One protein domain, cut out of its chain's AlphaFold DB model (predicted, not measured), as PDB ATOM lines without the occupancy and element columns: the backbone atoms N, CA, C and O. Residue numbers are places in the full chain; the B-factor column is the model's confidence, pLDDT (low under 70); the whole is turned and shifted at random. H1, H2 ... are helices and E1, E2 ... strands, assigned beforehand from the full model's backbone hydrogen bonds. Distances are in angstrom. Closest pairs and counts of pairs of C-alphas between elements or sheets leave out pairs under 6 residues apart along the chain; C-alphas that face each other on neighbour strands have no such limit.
ATOM      1  N   LEU A 179     -38.343 -30.029  18.765       87.81
ATOM      2  CA  LEU A 179     -38.505 -29.843  20.210       87.81
ATOM      3  C   LEU A 179     -37.559 -30.761  21.004       87.81
ATOM      4  O   LEU A 179     -36.937 -30.327  21.972       87.81
ATOM      5  N   LEU A 180     -37.420 -32.021  20.587       90.94
ATOM      6  CA  LEU A 180     -36.486 -32.958  21.218       90.94
ATOM      7  C   LEU A 180     -35.025 -32.538  21.024       90.94
ATOM      8  O   LEU A 180     -34.243 -32.640  21.968       90.94
ATOM      9  N   LEU A 181     -34.669 -32.024  19.847       89.88
ATOM     10  CA  LEU A 181     -33.322 -31.531  19.572       89.88
ATOM     11  C   LEU A 181     -32.953 -30.319  20.423       89.88
ATOM     12  O   LEU A 181     -31.850 -30.286  20.962       89.88
ATOM     13  N   ASP A 182     -33.878 -29.384  20.636       88.44
ATOM     14  CA  ASP A 182     -33.673 -28.255  21.554       88.44
ATOM     15  C   ASP A 182     -33.470 -28.734  23.007       88.44
ATOM     16  O   ASP A 182     -32.618 -28.239  23.748       88.44
ATOM     17  N   ALA A 183     -34.165 -29.811  23.393       89.50
ATOM     18  CA  ALA A 183     -33.947 -30.513  24.659       89.50
ATOM     19  C   ALA A 183     -32.671 -31.390  24.690       89.50
ATOM     20  O   ALA A 183     -32.404 -32.028  25.710       89.50
ATOM     21  N   ARG A 184     -31.867 -31.409  23.614       91.75
ATOM     22  CA  ARG A 184     -30.641 -32.220  23.443       91.75
ATOM     23  C   ARG A 184     -30.881 -33.729  23.438       91.75
ATOM     24  O   ARG A 184     -30.045 -34.507  23.911       91.75
ATOM     25  N   ILE A 185     -32.032 -34.139  22.916       92.69
ATOM     26  CA  ILE A 185     -32.460 -35.530  22.811       92.69
ATOM     27  C   ILE A 185     -32.512 -35.931  21.334       92.69
ATOM     28  O   ILE A 185     -33.322 -35.413  20.569       92.69
ATOM     29  N   CYS A 186     -31.704 -36.919  20.949       91.56
ATOM     30  CA  CYS A 186     -31.830 -37.614  19.668       91.56
ATOM     31  C   CYS A 186     -32.610 -38.920  19.859       91.56
ATOM     32  O   CYS A 186     -32.285 -39.733  20.725       91.56
ATOM     33  N   TYR A 187     -33.627 -39.146  19.024       93.00
ATOM     34  CA  TYR A 187     -34.455 -40.352  19.059       93.00
ATOM     35  C   TYR A 187     -34.223 -41.212  17.815       93.00
ATOM     36  O   TYR A 187     -34.473 -40.784  16.690       93.00
ATOM     37  N   LEU A 188     -33.785 -42.453  18.019       91.19
ATOM     38  CA  LEU A 188     -33.558 -43.436  16.966       91.19
ATOM     39  C   LEU A 188     -34.634 -44.526  17.038       91.19
ATOM     40  O   LEU A 188     -34.452 -45.537  17.706       91.19
ATOM     41  N   GLY A 189     -35.755 -44.314  16.345       90.31
ATOM     42  CA  GLY A 189     -36.876 -45.266  16.275       90.31
ATOM     43  C   GLY A 189     -36.929 -46.133  15.009       90.31
ATOM     44  O   GLY A 189     -37.787 -46.998  14.873       90.31
ATOM     45  N   MET A 190     -36.072 -45.838  14.034       88.50
ATOM     46  CA  MET A 190     -36.134 -46.375  12.672       88.50
ATOM     47  C   MET A 190     -34.905 -47.245  12.375       88.50
ATOM     48  O   MET A 190     -33.874 -47.061  13.028       88.50
ATOM     49  N   PRO A 191     -34.986 -48.200  11.426       88.31
ATOM     50  CA  PRO A 191     -33.830 -49.001  11.037       88.31
ATOM     51  C   PRO A 191     -32.674 -48.112  10.574       88.31
ATOM     52  O   PRO A 191     -32.877 -47.059   9.968       88.31
ATOM     53  N   ILE A 192     -31.452 -48.563  10.839       85.44
ATOM     54  CA  ILE A 192     -30.233 -47.843  10.483       85.44
ATOM     55  C   ILE A 192     -30.022 -47.989   8.970       85.44
ATOM     56  O   ILE A 192     -29.566 -49.022   8.476       85.44
ATOM     57  N   VAL A 193     -30.418 -46.942   8.247       87.38
ATOM     58  CA  VAL A 193     -30.268 -46.742   6.798       87.38
ATOM     59  C   VAL A 193     -29.309 -45.554   6.592       87.38
ATOM     60  O   VAL A 193     -29.316 -44.660   7.441       87.38
ATOM     61  N   PRO A 194     -28.518 -45.483   5.501       85.81
ATOM     62  CA  PRO A 194     -27.557 -44.392   5.277       85.81
ATOM     63  C   PRO A 194     -28.129 -42.974   5.475       85.81
ATOM     64  O   PRO A 194     -27.521 -42.143   6.145       85.81
ATOM     65  N   ALA A 195     -29.357 -42.725   5.016       87.88
ATOM     66  CA  ALA A 195     -30.034 -41.441   5.220       87.88
ATOM     67  C   ALA A 195     -30.274 -41.102   6.707       87.88
ATOM     68  O   ALA A 195     -30.172 -39.953   7.125       87.88
ATOM     69  N   VAL A 196     -30.572 -42.107   7.534       90.62
ATOM     70  CA  VAL A 196     -30.804 -41.934   8.978       90.62
ATOM     71  C   VAL A 196     -29.491 -41.652   9.699       90.62
ATOM     72  O   VAL A 196     -29.445 -40.822  10.606       90.62
ATOM     73  N   THR A 197     -28.415 -42.327   9.292       89.00
ATOM     74  CA  THR A 197     -27.088 -42.106   9.874       89.00
ATOM     75  C   THR A 197     -26.569 -40.705   9.580       89.00
ATOM     76  O   THR A 197     -26.057 -40.059  10.488       89.00
ATOM     77  N   GLU A 198     -26.767 -40.199   8.359       91.25
ATOM     78  CA  GLU A 198     -26.394 -38.825   7.994       91.25
ATOM     79  C   GLU A 198     -27.148 -37.792   8.842       91.25
ATOM     80  O   GLU A 198     -26.540 -36.863   9.376       91.25
ATOM     81  N   LEU A 199     -28.454 -37.998   9.054       91.44
ATOM     82  CA  LEU A 199     -29.253 -37.128   9.918       91.44
ATOM     83  C   LEU A 199     -28.770 -37.138  11.369       91.44
ATOM     84  O   LEU A 199     -28.774 -36.089  12.010       91.44
ATOM     85  N   LEU A 200     -28.375 -38.289  11.914       91.81
ATOM     86  CA  LEU A 200     -27.859 -38.365  13.285       91.81
ATOM     87  C   LEU A 200     -26.517 -37.654  13.441       91.81
ATOM     88  O   LEU A 200     -26.326 -36.929  14.413       91.81
ATOM     89  N   VAL A 201     -25.612 -37.816  12.474       91.94
ATOM     90  CA  VAL A 201     -24.325 -37.104  12.475       91.94
ATOM     91  C   VAL A 201     -24.555 -35.595  12.436       91.94
ATOM     92  O   VAL A 201     -23.979 -34.871  13.246       91.94
ATOM     93  N   ALA A 202     -25.449 -35.118  11.566       93.19
ATOM     94  CA  ALA A 202     -25.790 -33.701  11.493       93.19
ATOM     95  C   ALA A 202     -26.359 -33.162  12.821       93.19
ATOM     96  O   ALA A 202     -25.965 -32.086  13.268       93.19
ATOM     97  N   GLN A 203     -27.239 -33.923  13.484       93.12
ATOM     98  CA  GLN A 203     -27.809 -33.551  14.786       93.12
ATOM     99  C   GLN A 203     -26.738 -33.449  15.880       93.12
ATOM    100  O   GLN A 203     -26.751 -32.496  16.656       93.12
ATOM    101  N   PHE A 204     -25.784 -34.382  15.929       92.31
ATOM    102  CA  PHE A 204     -24.684 -34.320  16.894       92.31
ATOM    103  C   PHE A 204     -23.754 -33.136  16.637       92.31
ATOM    104  O   PHE A 204     -23.453 -32.397  17.569       92.31
ATOM    105  N   MET A 205     -23.384 -32.883  15.378       91.81
ATOM    106  CA  MET A 205     -22.565 -31.718  15.023       91.81
ATOM    107  C   MET A 205     -23.248 -30.397  15.396       91.81
ATOM    108  O   MET A 205     -22.585 -29.460  15.839       91.81
ATOM    109  N   TRP A 206     -24.572 -30.320  15.243       93.69
ATOM    110  CA  TRP A 206     -25.340 -29.146  15.649       93.69
ATOM    111  C   TRP A 206     -25.356 -28.956  17.175       93.69
ATOM    112  O   TRP A 206     -25.145 -27.845  17.660       93.69
ATOM    113  N   LEU A 207     -25.541 -30.034  17.944       91.56
ATOM    114  CA  LEU A 207     -25.546 -29.989  19.413       91.56
ATOM    115  C   LEU A 207     -24.170 -29.652  20.010       91.56
ATOM    116  O   LEU A 207     -24.099 -28.910  21.000       91.56
ATOM    117  N   ASP A 208     -23.102 -30.168  19.397       91.00
ATOM    118  CA  ASP A 208     -21.714 -29.869  19.756       91.00
ATOM    119  C   ASP A 208     -21.375 -28.400  19.491       91.00
ATOM    120  O   ASP A 208     -20.713 -27.765  20.314       91.00
ATOM    121  N   TYR A 209     -21.864 -27.844  18.374       92.94
ATOM    122  CA  TYR A 209     -21.727 -26.421  18.068       92.94
ATOM    123  C   TYR A 209     -22.470 -25.539  19.081       92.94
ATOM    124  O   TYR A 209     -21.918 -24.534  19.524       92.94
ATOM    125  N   ASP A 210     -23.694 -25.911  19.472       91.56
ATOM    126  CA  ASP A 210     -24.498 -25.104  20.395       91.56
ATOM    127  C   ASP A 210     -23.894 -25.058  21.808       91.56
ATOM    128  O   ASP A 210     -23.624 -23.984  22.339       91.56
ATOM    129  N   ASN A 211     -23.648 -26.212  22.443       90.62
ATOM    130  CA  ASN A 211     -22.851 -26.235  23.678       90.62
ATOM    131  C   ASN A 211     -22.131 -27.588  23.847       90.62
ATOM    132  O   ASN A 211     -22.806 -28.565  24.191       90.62
ATOM    133  N   PRO A 212     -20.787 -27.642  23.775       90.69
ATOM    134  CA  PRO A 212     -20.031 -28.893  23.909       90.69
ATOM    135  C   PRO A 212     -19.929 -29.394  25.360       90.69
ATOM    136  O   PRO A 212     -19.558 -30.533  25.614       90.69
ATOM    137  N   SER A 213     -20.241 -28.545  26.347       92.38
ATOM    138  CA  SER A 213     -20.121 -28.901  27.768       92.38
ATOM    139  C   SER A 213     -21.322 -29.675  28.317       92.38
ATOM    140  O   SER A 213     -21.221 -30.241  29.407       92.38
ATOM    141  N   LYS A 214     -22.474 -29.657  27.633       90.56
ATOM    142  CA  LYS A 214     -23.682 -30.352  28.100       90.56
ATOM    143  C   LYS A 214     -23.771 -31.722  27.413       90.56
ATOM    144  O   LYS A 214     -23.531 -31.790  26.211       90.56
ATOM    145  N   PRO A 215     -24.153 -32.790  28.132       91.56
ATOM    146  CA  PRO A 215     -24.272 -34.121  27.547       91.56
ATOM    147  C   PRO A 215     -25.407 -34.195  26.514       91.56
ATOM    148  O   PRO A 215     -26.390 -33.456  26.602       91.56
ATOM    149  N   ILE A 216     -25.269 -35.124  25.567       93.25
ATOM    150  CA  ILE A 216     -26.275 -35.452  24.552       93.25
ATOM    151  C   ILE A 216     -26.973 -36.755  24.957       93.25
ATOM    152  O   ILE A 216     -26.310 -37.734  25.303       93.25
ATOM    153  N   TYR A 217     -28.305 -36.781  24.901       93.44
ATOM    154  CA  TYR A 217     -29.097 -37.967  25.227       93.44
ATOM    155  C   TYR A 217     -29.559 -38.670  23.950       93.44
ATOM    156  O   TYR A 217     -30.313 -38.107  23.158       93.44
ATOM    157  N   LEU A 218     -29.136 -39.921  23.760       93.56
ATOM    158  CA  LEU A 218     -29.557 -40.762  22.640       93.56
ATOM    159  C   LEU A 218     -30.516 -41.851  23.131       93.56
ATOM    160  O   LEU A 218     -30.129 -42.710  23.923       93.56
ATOM    161  N   TYR A 219     -31.755 -41.834  22.640       93.38
ATOM    162  CA  TYR A 219     -32.741 -42.878  22.910       93.38
ATOM    163  C   TYR A 219     -32.834 -43.847  21.731       93.38
ATOM    164  O   TYR A 219     -33.105 -43.438  20.601       93.38
ATOM    165  N   ILE A 220     -32.623 -45.134  22.005       92.31
ATOM    166  CA  ILE A 220     -32.496 -46.182  20.988       92.31
ATOM    167  C   ILE A 220     -33.713 -47.106  21.054       92.31
ATOM    168  O   ILE A 220     -33.939 -47.792  22.046       92.31
ATOM    169  N   ASN A 221     -34.474 -47.129  19.964       91.75
ATOM    170  CA  ASN A 221     -35.601 -48.016  19.705       91.75
ATOM    171  C   ASN A 221     -35.629 -48.403  18.211       91.75
ATOM    172  O   ASN A 221     -36.613 -48.166  17.518       91.75
ATOM    173  N   SER A 222     -34.522 -48.935  17.686       85.62
ATOM    174  CA  SER A 222     -34.443 -49.397  16.294       85.62
ATOM    175  C   SER A 222     -34.379 -50.918  16.195       85.62
ATOM    176  O   SER A 222     -33.923 -51.606  17.105       85.62
ATOM    177  N   SER A 223     -34.777 -51.441  15.034       84.38
ATOM    178  CA  SER A 223     -34.604 -52.848  14.654       84.38
ATOM    179  C   SER A 223     -33.167 -53.205  14.225       84.38
ATOM    180  O   SER A 223     -32.924 -54.345  13.840       84.38
ATOM    181  N   GLY A 224     -32.213 -52.264  14.297       81.38
ATOM    182  CA  GLY A 224     -30.810 -52.453  13.900       81.38
ATOM    183  C   GLY A 224     -30.489 -52.037  12.456       81.38
ATOM    184  O   GLY A 224     -31.197 -51.231  11.850       81.38
ATOM    185  N   THR A 225     -29.379 -52.547  11.911       74.19
ATOM    186  CA  THR A 225     -28.936 -52.340  10.519       74.19
ATOM    187  C   THR A 225     -29.553 -53.377   9.587       74.19
ATOM    188  O   THR A 225     -29.454 -54.574   9.837       74.19
ATOM    189  N   GLN A 226     -30.130 -52.930   8.469       63.00
ATOM    190  CA  GLN A 226     -30.604 -53.835   7.406       63.00
ATOM    191  C   GLN A 226     -29.471 -54.314   6.482       63.00
ATOM    192  O   GLN A 226     -29.648 -55.241   5.698       63.00
ATOM    193  N   VAL A 227     -28.297 -53.687   6.579       56.78
ATOM    194  CA  VAL A 227     -27.087 -54.080   5.854       56.78
ATOM    195  C   VAL A 227     -26.324 -55.067   6.727       56.78
ATOM    196  O   VAL A 227     -26.090 -54.786   7.904       56.78
ATOM    197  N   SER A 228     -25.971 -56.228   6.164       46.84
ATOM    198  CA  SER A 228     -25.181 -57.236   6.865       46.84
ATOM    199  C   SER A 228     -23.951 -56.581   7.496       46.84
ATOM    200  O   SER A 228     -23.197 -55.836   6.865       46.84
ATOM    201  N   ILE A 229     -23.787 -56.833   8.791       49.28
ATOM    202  CA  ILE A 229     -22.787 -56.197   9.654       49.28
ATOM    203  C   ILE A 229     -21.349 -56.437   9.142       49.28
ATOM    204  O   ILE A 229     -20.448 -55.663   9.459       49.28
ATOM    205  N   GLU A 230     -21.133 -57.427   8.267       47.16
ATOM    206  CA  GLU A 230     -19.820 -57.715   7.682       47.16
ATOM    207  C   GLU A 230     -19.278 -56.616   6.755       47.16
ATOM    208  O   GLU A 230     -18.076 -56.368   6.773       47.16
ATOM    209  N   ILE A 231     -20.108 -55.904   5.982       48.97
ATOM    210  CA  ILE A 231     -19.582 -54.934   4.998       48.97
ATOM    211  C   ILE A 231     -19.253 -53.587   5.661       48.97
ATOM    212  O   ILE A 231     -18.269 -52.936   5.310       48.97
ATOM    213  N   CYS A 232     -20.030 -53.177   6.666       42.81
ATOM    214  CA  CYS A 232     -19.836 -51.875   7.307       42.81
ATOM    215  C   CYS A 232     -18.599 -51.862   8.224       42.81
ATOM    216  O   CYS A 232     -17.826 -50.903   8.202       42.81
ATOM    217  N   CYS A 233     -18.342 -52.951   8.962       40.09
ATOM    218  CA  CYS A 233     -17.142 -53.063   9.798       40.09
ATOM    219  C   CYS A 233     -15.847 -53.130   8.971       40.09
ATOM    220  O   CYS A 233     -14.853 -52.514   9.355       40.09
ATOM    221  N   PHE A 234     -15.854 -53.824   7.825       48.53
ATOM    222  CA  PHE A 234     -14.678 -53.902   6.948       48.53
ATOM    223  C   PHE A 234     -14.347 -52.567   6.275       48.53
ATOM    224  O   PHE A 234     -13.172 -52.235   6.124       48.53
ATOM    225  N   GLN A 235     -15.359 -51.770   5.927       46.22
ATOM    226  CA  GLN A 235     -15.140 -50.474   5.290       46.22
ATOM    227  C   GLN A 235     -14.620 -49.412   6.275       46.22
ATOM    228  O   GLN A 235     -13.838 -48.551   5.878       46.22
ATOM    229  N   TYR A 236     -15.014 -49.464   7.556       46.91
ATOM    230  CA  TYR A 236     -14.673 -48.414   8.529       46.91
ATOM    231  C   TYR A 236     -13.314 -48.596   9.228       46.91
ATOM    232  O   TYR A 236     -12.774 -47.624   9.750       46.91
ATOM    233  N   LEU A 237     -12.736 -49.806   9.240       48.75
ATOM    234  CA  LEU A 237     -11.447 -50.081   9.902       48.75
ATOM    235  C   LEU A 237     -10.258 -50.309   8.957       48.75
ATOM    236  O   LEU A 237      -9.147 -50.487   9.449       48.75
ATOM    237  N   GLY A 238     -10.442 -50.290   7.631       45.88
ATOM    238  CA  GLY A 238      -9.323 -50.327   6.676       45.88
ATOM    239  C   GLY A 238      -8.332 -51.485   6.878       45.88
ATOM    240  O   GLY A 238      -7.152 -51.340   6.564       45.88
ATOM    241  N   LEU A 239      -8.774 -52.620   7.428       54.19
ATOM    242  CA  LEU A 239      -7.918 -53.786   7.645       54.19
ATOM    243  C   LEU A 239      -8.044 -54.752   6.460       54.19
ATOM    244  O   LEU A 239      -9.163 -55.126   6.096       54.19
ATOM    245  N   PRO A 240      -6.923 -55.172   5.843       49.22
ATOM    246  CA  PRO A 240      -6.958 -56.095   4.721       49.22
ATOM    247  C   PRO A 240      -7.521 -57.455   5.163       49.22
ATOM    248  O   PRO A 240      -7.284 -57.883   6.297       49.22
ATOM    249  N   PRO A 241      -8.249 -58.162   4.279       51.34
ATOM    250  CA  PRO A 241      -8.780 -59.477   4.596       51.34
ATOM    251  C   PRO A 241      -7.614 -60.426   4.880       51.34
ATOM    252  O   PRO A 241      -6.735 -60.628   4.037       51.34
ATOM    253  N   TYR A 242      -7.604 -61.008   6.078       44.53
ATOM    254  CA  TYR A 242      -6.701 -62.097   6.424       44.53
ATOM    255  C   TYR A 242      -6.888 -63.231   5.405       44.53
ATOM    256  O   TYR A 242      -7.891 -63.946   5.428       44.53
ATOM    257  N   ARG A 243      -5.909 -63.398   4.506       50.56
ATOM    258  CA  ARG A 243      -5.726 -64.632   3.734       50.56
ATOM    259  C   ARG A 243      -5.538 -65.769   4.737       50.56
ATOM    260  O   ARG A 243      -4.510 -65.826   5.409       50.56
ATOM    261  N   LYS A 244      -6.518 -66.664   4.838       49.03
ATOM    262  CA  LYS A 244      -6.280 -68.000   5.388       49.03
ATOM    263  C   LYS A 244      -5.452 -68.791   4.371       49.03
ATOM    264  O   LYS A 244      -5.805 -68.805   3.191       49.03
ATOM    265  N   LEU A 245      -4.338 -69.347   4.851       45.22
ATOM    266  CA  LEU A 245      -3.612 -70.460   4.233       45.22
ATOM    267  C   LEU A 245      -4.511 -71.699   4.161       45.22
ATOM    268  O   LEU A 245      -5.348 -71.853   5.084       45.22
TER     269      LEU A 245
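What this domain is: This is residues 179 to 245 of the 245 residues of an uncharacterized protein of Juglans regia (UniProt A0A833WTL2). A long helix, H2, packs on a small parallel sheet, E1 beside E2, mainly through E1; from this body sticks out an arm, residues 228 to 245, holding H3. The printed part has 67 residues, in order H1, E1, H2, E2, H3, class mixed. It is only just loose, close to extended, radius of gyration of the C-alphas 15.9 A, spanning 54 by 26 by 17 A.

How they stand to each other: Start at H1, residues 179 to 182, close but not clearly touching H2, residues 194 to 210; their closest C-alphas, Leu 181 and Gln 203, are 7.6 A apart. E1, residues 185 to 188, and E2, residues 217 to 220, are parallel neighbours: N 186 and O 217, 2.9 A, are within hydrogen-bond range. E1, H2, E2 form a strand-helix-strand unit, parallel strands with a helix between, its crossover right-handed. H3, residues 229 to 237, is apart from H2. Every O i to N i+4 pair is within range in H2, 4 of 5 in H3; H1 is too short for one.

Where its parts are: Find C-alpha 179 at (-38.505, -29.843, 20.210), where H1 begins. H2 runs 24.7 A, H3 12.9 A to C-alpha 237 at (-11.447, -50.081, 9.902).

The domain as a whole: The farthest C-alphas, Leu 179 and Leu 245, are 55.9 A apart. The printed part has no cut; pLDDT is under 70 in residues 226 to 245.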